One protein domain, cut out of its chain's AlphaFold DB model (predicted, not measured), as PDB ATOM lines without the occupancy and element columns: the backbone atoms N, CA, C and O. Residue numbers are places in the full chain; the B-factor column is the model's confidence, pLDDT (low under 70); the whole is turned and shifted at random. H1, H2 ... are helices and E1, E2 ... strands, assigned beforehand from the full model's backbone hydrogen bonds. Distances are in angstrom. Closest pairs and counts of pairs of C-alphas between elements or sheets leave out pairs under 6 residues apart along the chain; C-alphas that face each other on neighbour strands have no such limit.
ATOM      1  N   LYS A   6      25.530 -32.776 -19.417       95.56
ATOM      2  CA  LYS A   6      24.654 -31.608 -19.574       95.56
ATOM      3  C   LYS A   6      25.271 -30.689 -20.612       95.56
ATOM      4  O   LYS A   6      26.478 -30.481 -20.568       95.56
ATOM      5  N   TYR A   7      24.459 -30.114 -21.488       94.94
ATOM      6  CA  TYR A   7      24.931 -29.139 -22.464       94.94
ATOM      7  C   TYR A   7      24.022 -27.909 -22.531       94.94
ATOM      8  O   TYR A   7      22.807 -28.005 -22.338       94.94
ATOM      9  N   ILE A   8      24.625 -26.767 -22.851       95.75
ATOM     10  CA  ILE A   8      23.967 -25.519 -23.230       95.75
ATOM     11  C   ILE A   8      24.667 -25.013 -24.492       95.75
ATOM     12  O   ILE A   8      25.884 -24.859 -24.509       95.75
ATOM     13  N   VAL A   9      23.898 -24.763 -25.546       94.00
ATOM     14  CA  VAL A   9      24.346 -24.121 -26.782       94.00
ATOM     15  C   VAL A   9      23.638 -22.783 -26.888       94.00
ATOM     16  O   VAL A   9      22.406 -22.731 -26.930       94.00
ATOM     17  N   VAL A  10      24.410 -21.707 -26.916       94.31
ATOM     18  CA  VAL A  10      23.927 -20.340 -27.095       94.31
ATOM     19  C   VAL A  10      24.349 -19.887 -28.478       94.31
ATOM     20  O   VAL A  10      25.538 -19.775 -28.745       94.31
ATOM     21  N   ASN A  11      23.391 -19.629 -29.360       91.62
ATOM     22  CA  ASN A  11      23.684 -18.988 -30.632       91.62
ATOM     23  C   ASN A  11      23.706 -17.465 -30.427       91.62
ATOM     24  O   ASN A  11      22.744 -16.900 -29.913       91.62
ATOM     25  N   ASN A  12      24.811 -16.824 -30.795       87.75
ATOM     26  CA  ASN A  12      25.118 -15.415 -30.551       87.75
ATOM     27  C   ASN A  12      24.664 -14.494 -31.696       87.75
ATOM     28  O   ASN A  12      24.903 -13.287 -31.659       87.75
ATOM     29  N   THR A  13      23.987 -15.031 -32.715       87.44
ATOM     30  CA  THR A  13      23.408 -14.213 -33.788       87.44
ATOM     31  C   THR A  13      22.210 -13.388 -33.280       87.44
ATOM     32  O   THR A  13      21.624 -13.709 -32.245       87.44
ATOM     33  N   PRO A  14      21.766 -12.338 -34.001       79.94
ATOM     34  CA  PRO A  14      20.640 -11.492 -33.575       79.94
ATOM     35  C   PRO A  14      19.310 -12.233 -33.341       79.94
ATOM     36  O   PRO A  14      18.461 -11.745 -32.605       79.94
ATOM     37  N   ASN A  15      19.136 -13.416 -33.945       80.81
ATOM     38  CA  ASN A  15      17.989 -14.314 -33.736       80.81
ATOM     39  C   ASN A  15      18.379 -15.576 -32.946       80.81
ATOM     40  O   ASN A  15      17.750 -16.632 -33.079       80.81
ATOM     41  N   GLY A  16      19.447 -15.461 -32.164       76.69
ATOM     42  CA  GLY A  16      20.066 -16.517 -31.396       76.69
ATOM     43  C   GLY A  16      19.072 -17.294 -30.543       76.69
ATOM     44  O   GLY A  16      18.188 -16.734 -29.893       76.69
ATOM     45  N   ARG A  17      19.208 -18.618 -30.555       86.25
ATOM     46  CA  ARG A  17      18.433 -19.528 -29.710       86.25
ATOM     47  C   ARG A  17      19.352 -20.181 -28.694       86.25
ATOM     48  O   ARG A  17      20.486 -20.530 -29.012       86.25
ATOM     49  N   ILE A  18      18.810 -20.403 -27.503       91.19
ATOM     50  CA  ILE A  18      19.437 -21.232 -26.480       91.19
ATOM     51  C   ILE A  18      18.851 -22.637 -26.602       91.19
ATOM     52  O   ILE A  18      17.631 -22.815 -26.567       91.19
ATOM     53  N   LYS A  19      19.715 -23.640 -26.751       92.75
ATOM     54  CA  LYS A  19      19.358 -25.059 -26.678       92.75
ATOM     55  C   LYS A  19      20.060 -25.662 -25.475       92.75
ATOM     56  O   LYS A  19      21.275 -25.579 -25.376       92.75
ATOM     57  N   ALA A  20      19.315 -26.297 -24.585       93.94
ATOM     58  CA  ALA A  20      19.881 -26.975 -23.428       93.94
ATOM     59  C   ALA A  20      19.313 -28.386 -23.316       93.94
ATOM     60  O   ALA A  20      18.176 -28.641 -23.720       93.94
ATOM     61  N   GLY A  21      20.103 -29.297 -22.761       94.81
ATOM     62  CA  GLY A  21      19.691 -30.680 -22.593       94.81
ATOM     63  C   GLY A  21      20.703 -31.508 -21.822       94.81
ATOM     64  O   GLY A  21      21.671 -31.000 -21.251       94.81
ATOM     65  N   LYS A  22      20.440 -32.811 -21.787       95.00
ATOM     66  CA  LYS A  22      21.352 -33.812 -21.245       95.00
ATOM     67  C   LYS A  22      21.302 -35.073 -22.096       95.00
ATOM     68  O   LYS A  22      20.241 -35.371 -22.638       95.00
ATOM     69  N   GLY A  23      22.403 -35.804 -22.160       93.56
ATOM     70  CA  GLY A  23      22.456 -37.077 -22.872       93.56
ATOM     71  C   GLY A  23      23.823 -37.743 -22.813       93.56
ATOM     72  O   GLY A  23      24.771 -37.205 -22.237       93.56
ATOM     73  N   THR A  24      23.915 -38.931 -23.392       93.25
ATOM     74  CA  THR A  24      25.181 -39.616 -23.659       93.25
ATOM     75  C   THR A  24      25.927 -38.935 -24.806       93.25
ATOM     76  O   THR A  24      25.373 -38.112 -25.533       93.25
ATOM     77  N   LEU A  25      27.194 -39.298 -25.003       91.06
ATOM     78  CA  LEU A  25      28.011 -38.762 -26.097       91.06
ATOM     79  C   LEU A  25      27.360 -39.004 -27.477       91.06
ATOM     80  O   LEU A  25      27.337 -38.101 -28.305       91.06
ATOM     81  N   GLU A  26      26.724 -40.164 -27.659       91.69
ATOM     82  CA  GLU A  26      25.964 -40.545 -28.862       91.69
ATOM     83  C   GLU A  26      24.692 -39.694 -29.050       91.69
ATOM     84  O   GLU A  26      24.299 -39.358 -30.164       91.69
ATOM     85  N   GLU A  27      24.038 -39.279 -27.962       92.50
ATOM     86  CA  GLU A  27      22.896 -38.358 -28.041       92.50
ATOM     87  C   GLU A  27      23.336 -36.926 -28.378       92.50
ATOM     88  O   GLU A  27      22.625 -36.214 -29.096       92.50
ATOM     89  N   LEU A  28      24.514 -36.509 -27.895       92.31
ATOM     90  CA  LEU A  28      25.091 -35.192 -28.174       92.31
ATOM     91  C   LEU A  28      25.511 -35.034 -29.649       92.31
ATOM     92  O   LEU A  28      25.505 -33.904 -30.133       92.31
ATOM     93  N   GLU A  29      25.769 -36.117 -30.394       91.94
ATOM     94  CA  GLU A  29      26.088 -36.086 -31.842       91.94
ATOM     95  C   GLU A  29      25.045 -35.359 -32.699       91.94
ATOM     96  O   GLU A  29      25.352 -34.837 -33.768       91.94
ATOM     97  N   LYS A  30      23.797 -35.275 -32.228       90.25
ATOM     98  CA  LYS A  30      22.704 -34.613 -32.955       90.25
ATOM     99  C   LYS A  30      22.690 -33.093 -32.790       90.25
ATOM    100  O   LYS A  30      21.912 -32.417 -33.463       90.25
ATOM    101  N   VAL A  31      23.458 -32.563 -31.840       90.81
ATOM    102  CA  VAL A  31      23.350 -31.169 -31.379       90.81
ATOM    103  C   VAL A  31      24.693 -30.474 -31.184       90.81
ATOM    104  O   VAL A  31      24.725 -29.247 -31.241       90.81
ATOM    105  N   ILE A  32      25.773 -31.222 -30.964       91.31
ATOM    106  CA  ILE A  32      27.121 -30.710 -30.726       91.31
ATOM    107  C   ILE A  32      28.022 -31.075 -31.921       91.31
ATOM    108  O   ILE A  32      27.973 -32.220 -32.374       91.31
ATOM    109  N   PRO A  33      28.860 -30.149 -32.423       92.56
ATOM    110  CA  PRO A  33      29.836 -30.432 -33.475       92.56
ATOM    111  C   PRO A  33      30.823 -31.544 -33.106       92.56
ATOM    112  O   PRO A  33      31.236 -31.680 -31.949       92.56
ATOM    113  N   ILE A  34      31.249 -32.313 -34.109       90.88
ATOM    114  CA  ILE A  34      32.100 -33.495 -33.923       90.88
ATOM    115  C   ILE A  34      33.477 -33.163 -33.335       90.88
ATOM    116  O   ILE A  34      34.069 -33.978 -32.626       90.88
ATOM    117  N   GLU A  35      33.971 -31.951 -33.561       91.12
ATOM    118  CA  GLU A  35      35.223 -31.445 -33.009       91.12
ATOM    119  C   GLU A  35      35.154 -31.375 -31.480       91.12
ATOM    120  O   GLU A  35      36.063 -31.832 -30.790       91.12
ATOM    121  N   ILE A  36      34.039 -30.876 -30.938       91.69
ATOM    122  CA  ILE A  36      33.814 -30.797 -29.491       91.69
ATOM    123  C   ILE A  36      33.621 -32.203 -28.912       91.69
ATOM    124  O   ILE A  36      34.164 -32.522 -27.856       91.69
ATOM    125  N   LEU A  37      32.897 -33.073 -29.620       92.12
ATOM    126  CA  LEU A  37      32.698 -34.466 -29.204       92.12
ATOM    127  C   LEU A  37      34.011 -35.239 -29.125       92.12
ATOM    128  O   LEU A  37      34.209 -36.010 -28.188       92.12
ATOM    129  N   SER A  38      34.923 -34.992 -30.064       91.06
ATOM    130  CA  SER A  38      36.259 -35.590 -30.065       91.06
ATOM    131  C   SER A  38      37.028 -35.213 -28.799       91.06
ATOM    132  O   SER A  38      37.669 -36.067 -28.193       91.06
ATOM    133  N   VAL A  39      36.902 -33.964 -28.334       89.56
ATOM    134  CA  VAL A  39      37.476 -33.534 -27.050       89.56
ATOM    135  C   VAL A  39      36.837 -34.301 -25.890       89.56
ATOM    136  O   VAL A  39      37.554 -34.857 -25.066       89.56
ATOM    137  N   LEU A  40      35.505 -34.409 -25.840       89.69
ATOM    138  CA  LEU A  40      34.815 -35.152 -24.774       89.69
ATOM    139  C   LEU A  40      35.214 -36.634 -24.725       89.69
ATOM    140  O   LEU A  40      35.338 -37.194 -23.636       89.69
ATOM    141  N   GLN A  41      35.439 -37.269 -25.880       89.06
ATOM    142  CA  GLN A  41      35.886 -38.663 -25.960       89.06
ATOM    143  C   GLN A  41      37.274 -38.865 -25.338       89.06
ATOM    144  O   GLN A  41      37.488 -39.872 -24.662       89.06
ATOM    145  N   LEU A  42      38.193 -37.906 -25.499       88.56
ATOM    146  CA  LEU A  42      39.531 -37.975 -24.891       88.56
ATOM    147  C   LEU A  42      39.461 -38.010 -23.359       88.56
ATOM    148  O   LEU A  42      40.198 -38.764 -22.730       88.56
ATOM    149  N   PHE A  43      38.531 -37.255 -22.773       86.56
ATOM    150  CA  PHE A  43      38.323 -37.166 -21.322       86.56
ATOM    151  C   PHE A  43      37.232 -38.119 -20.806       86.56
ATOM    152  O   PHE A  43      36.811 -38.055 -19.643       86.56
ATOM    153  N   GLN A  44      36.739 -39.028 -21.653       82.25
ATOM    154  CA  GLN A  44      35.664 -39.933 -21.262       82.25
ATOM    155  C   GLN A  44      36.112 -40.849 -20.121       82.25
ATOM    156  O   GLN A  44      35.346 -41.060 -19.188       82.25
ATOM    157  N   ASN A  45      37.352 -41.336 -20.146       83.19
ATOM    158  CA  ASN A  45      37.865 -42.269 -19.139       83.19
ATOM    159  C   ASN A  45      38.464 -41.589 -17.899       83.19
ATOM    160  O   ASN A  45      38.820 -42.295 -16.959       83.19
ATOM    161  N   ASP A  46      38.546 -40.257 -17.876       84.62
ATOM    162  CA  ASP A  46      39.065 -39.535 -16.716       84.62
ATOM    163  C   ASP A  46      38.073 -39.581 -15.552       84.62
ATOM    164  O   ASP A  46      36.862 -39.358 -15.708       84.62
ATOM    165  N   GLU A  47      38.600 -39.875 -14.367       77.31
ATOM    166  CA  GLU A  47      37.843 -39.841 -13.125       77.31
ATOM    167  C   GLU A  47      37.653 -38.389 -12.681       77.31
ATOM    168  O   GLU A  47      38.600 -37.706 -12.300       77.31
ATOM    169  N   GLY A  48      36.408 -37.913 -12.726       80.44
ATOM    170  CA  GLY A  48      36.043 -36.588 -12.236       80.44
ATOM    171  C   GLY A  48      35.075 -35.832 -13.147       80.44
ATOM    172  O   GLY A  48      34.761 -36.287 -14.254       80.44
ATOM    173  N   PRO A  49      34.566 -34.684 -12.668       83.81
ATOM    174  CA  PRO A  49      33.764 -33.784 -13.480       83.81
ATOM    175  C   PRO A  49      34.636 -33.151 -14.570       83.81
ATOM    176  O   PRO A  49      35.776 -32.759 -14.330       83.81
ATOM    177  N   LEU A  50      34.069 -33.027 -15.764       88.56
ATOM    178  CA  LEU A  50      34.655 -32.295 -16.882       88.56
ATOM    179  C   LEU A  50      33.735 -31.124 -17.187       88.56
ATOM    180  O   LEU A  50      32.563 -31.346 -17.486       88.56
ATOM    181  N   GLU A  51      34.275 -29.914 -17.147       92.12
ATOM    182  CA  GLU A  51      33.589 -28.698 -17.572       92.12
ATOM    183  C   GLU A  51      34.297 -28.152 -18.810       92.12
ATOM    184  O   GLU A  51      35.502 -27.895 -18.802       92.12
ATOM    185  N   LEU A  52      33.547 -28.014 -19.898       91.69
ATOM    186  CA  LEU A  52      34.032 -27.527 -21.176       91.69
ATOM    187  C   LEU A  52      33.239 -26.282 -21.556       91.69
ATOM    188  O   LEU A  52      32.012 -26.331 -21.641       91.69
ATOM    189  N   LYS A  53      33.938 -25.184 -21.839       93.94
ATOM    190  CA  LYS A  53      33.341 -23.976 -22.406       93.94
ATOM    191  C   LYS A  53      34.075 -23.597 -23.679       93.94
ATOM    192  O   LYS A  53      35.246 -23.231 -23.636       93.94
ATOM    193  N   ILE A  54      33.382 -23.691 -24.806       92.19
ATOM    194  CA  ILE A  54      33.920 -23.380 -26.128       92.19
ATOM    195  C   ILE A  54      33.133 -22.213 -26.698       92.19
ATOM    196  O   ILE A  54      31.915 -22.281 -26.820       92.19
ATOM    197  N   ASN A  55      33.843 -21.150 -27.064       91.88
ATOM    198  CA  ASN A  55      33.275 -20.035 -27.806       91.88
ATOM    199  C   ASN A  55      33.769 -20.116 -29.246       91.88
ATOM    200  O   ASN A  55      34.972 -20.174 -29.492       91.88
ATOM    201  N   THR A  56      32.824 -20.112 -30.169       87.06
ATOM    202  CA  THR A  56      33.045 -19.900 -31.599       87.06
ATOM    203  C   THR A  56      32.521 -18.515 -31.970       87.06
ATOM    204  O   THR A  56      31.945 -17.827 -31.121       87.06
ATOM    205  N   ASP A  57      32.710 -18.102 -33.222       86.06
ATOM    206  CA  ASP A  57      32.259 -16.789 -33.692       86.06
ATOM    207  C   ASP A  57      30.740 -16.605 -33.521       86.06
ATOM    208  O   ASP A  57      30.288 -15.556 -33.060       86.06
ATOM    209  N   ASP A  58      29.961 -17.654 -33.801       89.00
ATOM    210  CA  ASP A  58      28.496 -17.595 -33.798       89.00
ATOM    211  C   ASP A  58      27.843 -18.322 -32.619       89.00
ATOM    212  O   ASP A  58      26.666 -18.093 -32.345       89.00
ATOM    213  N   GLU A  59      28.554 -19.208 -31.912       93.06
ATOM    214  CA  GLU A  59      27.954 -20.065 -30.883       93.06
ATOM    215  C   GLU A  59      28.868 -20.302 -29.675       93.06
ATOM    216  O   GLU A  59      30.081 -20.475 -29.801       93.06
ATOM    217  N   THR A  60      28.265 -20.381 -28.493       94.44
ATOM    218  CA  THR A  60      28.916 -20.799 -27.251       94.44
ATOM    219  C   THR A  60      28.356 -22.138 -26.798       94.44
ATOM    220  O   THR A  60      27.145 -22.312 -26.691       94.44
ATOM    221  N   TYR A  61      29.250 -23.067 -26.484       94.62
ATOM    222  CA  TYR A  61      28.952 -24.409 -26.010       94.62
ATOM    223  C   TYR A  61      29.469 -24.564 -24.584       94.62
ATOM    224  O   TYR A  61      30.669 -24.443 -24.344       94.62
ATOM    225  N   GLU A  62      28.580 -24.863 -23.646       95.31
ATOM    226  CA  GLU A  62      28.921 -25.213 -22.268       95.31
ATOM    227  C   GLU A  62      28.513 -26.664 -22.024       95.31
ATOM    228  O   GLU A  62      27.339 -27.006 -22.165       95.31
ATOM    229  N   ILE A  63      29.468 -27.533 -21.696       94.75
ATOM    230  CA  ILE A  63      29.254 -28.975 -21.547       94.75
ATOM    231  C   ILE A  63      29.841 -29.445 -20.221       94.75
ATOM    232  O   ILE A  63      30.989 -29.155 -19.907       94.75
ATOM    233  N   ASN A  64      29.055 -30.203 -19.461       93.56
ATOM    234  CA  ASN A  64      29.424 -30.717 -18.148       93.56
ATOM    235  C   ASN A  64      29.215 -32.229 -18.079       93.56
ATOM    236  O   ASN A  64      28.086 -32.690 -18.253       93.56
ATOM    237  N   LYS A  65      30.269 -32.992 -17.786       91.31
ATOM    238  CA  LYS A  65      30.182 -34.421 -17.437       91.31
ATOM    239  C   LYS A  65      29.619 -34.557 -16.021       91.31
ATOM    240  O   LYS A  65      30.119 -33.905 -15.103       91.31
ATOM    241  N   ILE A  66      28.573 -35.368 -15.870       86.62
ATOM    242  CA  ILE A  66      27.827 -35.599 -14.620       86.62
ATOM    243  C   ILE A  66      28.157 -36.978 -14.054       86.62
ATOM    244  O   ILE A  66      28.277 -37.926 -14.868       86.62
TER     245      ILE A  66
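Overview. This is residues 6 to 66 of the 66 residues of an uncharacterized protein of Aquimarina sp. TRL1 (UniProt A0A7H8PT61). The domain is a single wall of four antiparallel strands, made of two hairpins side by side, E1 with E2 and E3 with E4, with two short helices over one side of it and the other side bare. The helices H1 and H2 follow each other between the two hairpins and only graze the sheet, while the link from E1 to E2 and the link from H2 to E3 reach to the two ends of the longest axis. The printed part has 61 residues, with two named helices and four named strands in the order E1, E2, H1, H2, E3, E4, and the sheet runs E2, E1, E4, E3, antiparallel throughout. The class is mixed, helices and strands. The whole is compact, with a radius of gyration of the C-alphas of 11.6 A, and its outline is a rod that spans 39 by 19 by 18 A.

Arrangement. The printed part begins with E1, residues 6 to 11, and a short link leads to E2, residues 18 to 23; the two form a hairpin. They are antiparallel neighbours with 158 degrees between their directions; the C-alphas of Ala 20 and Ile 8 face each other at 4.3 A, and N 9 and O 19 are within hydrogen-bond range at 2.8 A. A tight link leads on to H1, residues 25 to 28, whose closest C-alpha to E2 is that of Leu 28, 8.0 A from that of Lys 22. H1 is on the sheet but only grazes it, with its residues 25 to 28. Another tight link leads to H2, residues 34 to 42. H1 and H2 touch, and their closest C-alphas are those of Leu 25 and Leu 37, 7.1 A apart. H2 is on the sheet too but only grazes it, with its residues 36 to 40. A short link leads to E3, residues 51 to 55, and a tight one from there to E4, residues 59 to 65; E3 and E4 form the second hairpin. They are antiparallel at 172 degrees, with N 52 and O 63 at 2.8 A and N 54 and O 61 at 2.9 A, both within hydrogen-bond range. H2 is near both strands of this hairpin, with 6 pairs of C-alphas within 10 A to E3 and 5 to E4. E1 and E4, the inner strands, are antiparallel neighbours at 176 degrees, with N 8 and O 62 within hydrogen-bond range at 2.8 A. The edge strands E2 and E3 are apart. The sheet is twisted, its C-alphas lying up to 4.4 A off the best plane. In H2 every O i to N i+4 pair is within hydrogen-bond range; H1 is too short for such a pair.

Along the chain. E1, residues 6 to 11, begins with C-alpha 6 at (24.654, -31.608, -19.574) and is 16.8 A long from first to last C-alpha. E2, residues 18 to 23, measures 16.5 A. H1, residues 25 to 28, measures 5.1 A, and H2, residues 34 to 42, measures 12.5 A from C-alpha 34 at (32.100, -33.495, -33.923). E3, residues 51 to 55, measures 13.4 A. E4, residues 59 to 65, is the longest strand at 19.8 A and ends with C-alpha 65 at (30.182, -34.421, -17.437).

Size, cuts and confidence. The two C-alphas farthest apart are those of Pro 14 and Glu 47, at 39.0 A. The first and last printed C-alphas, those of Lys 6 and Ile 66, are 7.1 A apart, and Ile 66 is the chain's last residue. The printed part has no cut, and no link is long. The mean pLDDT of the printed part is 90.0, and no printed residue is under 70.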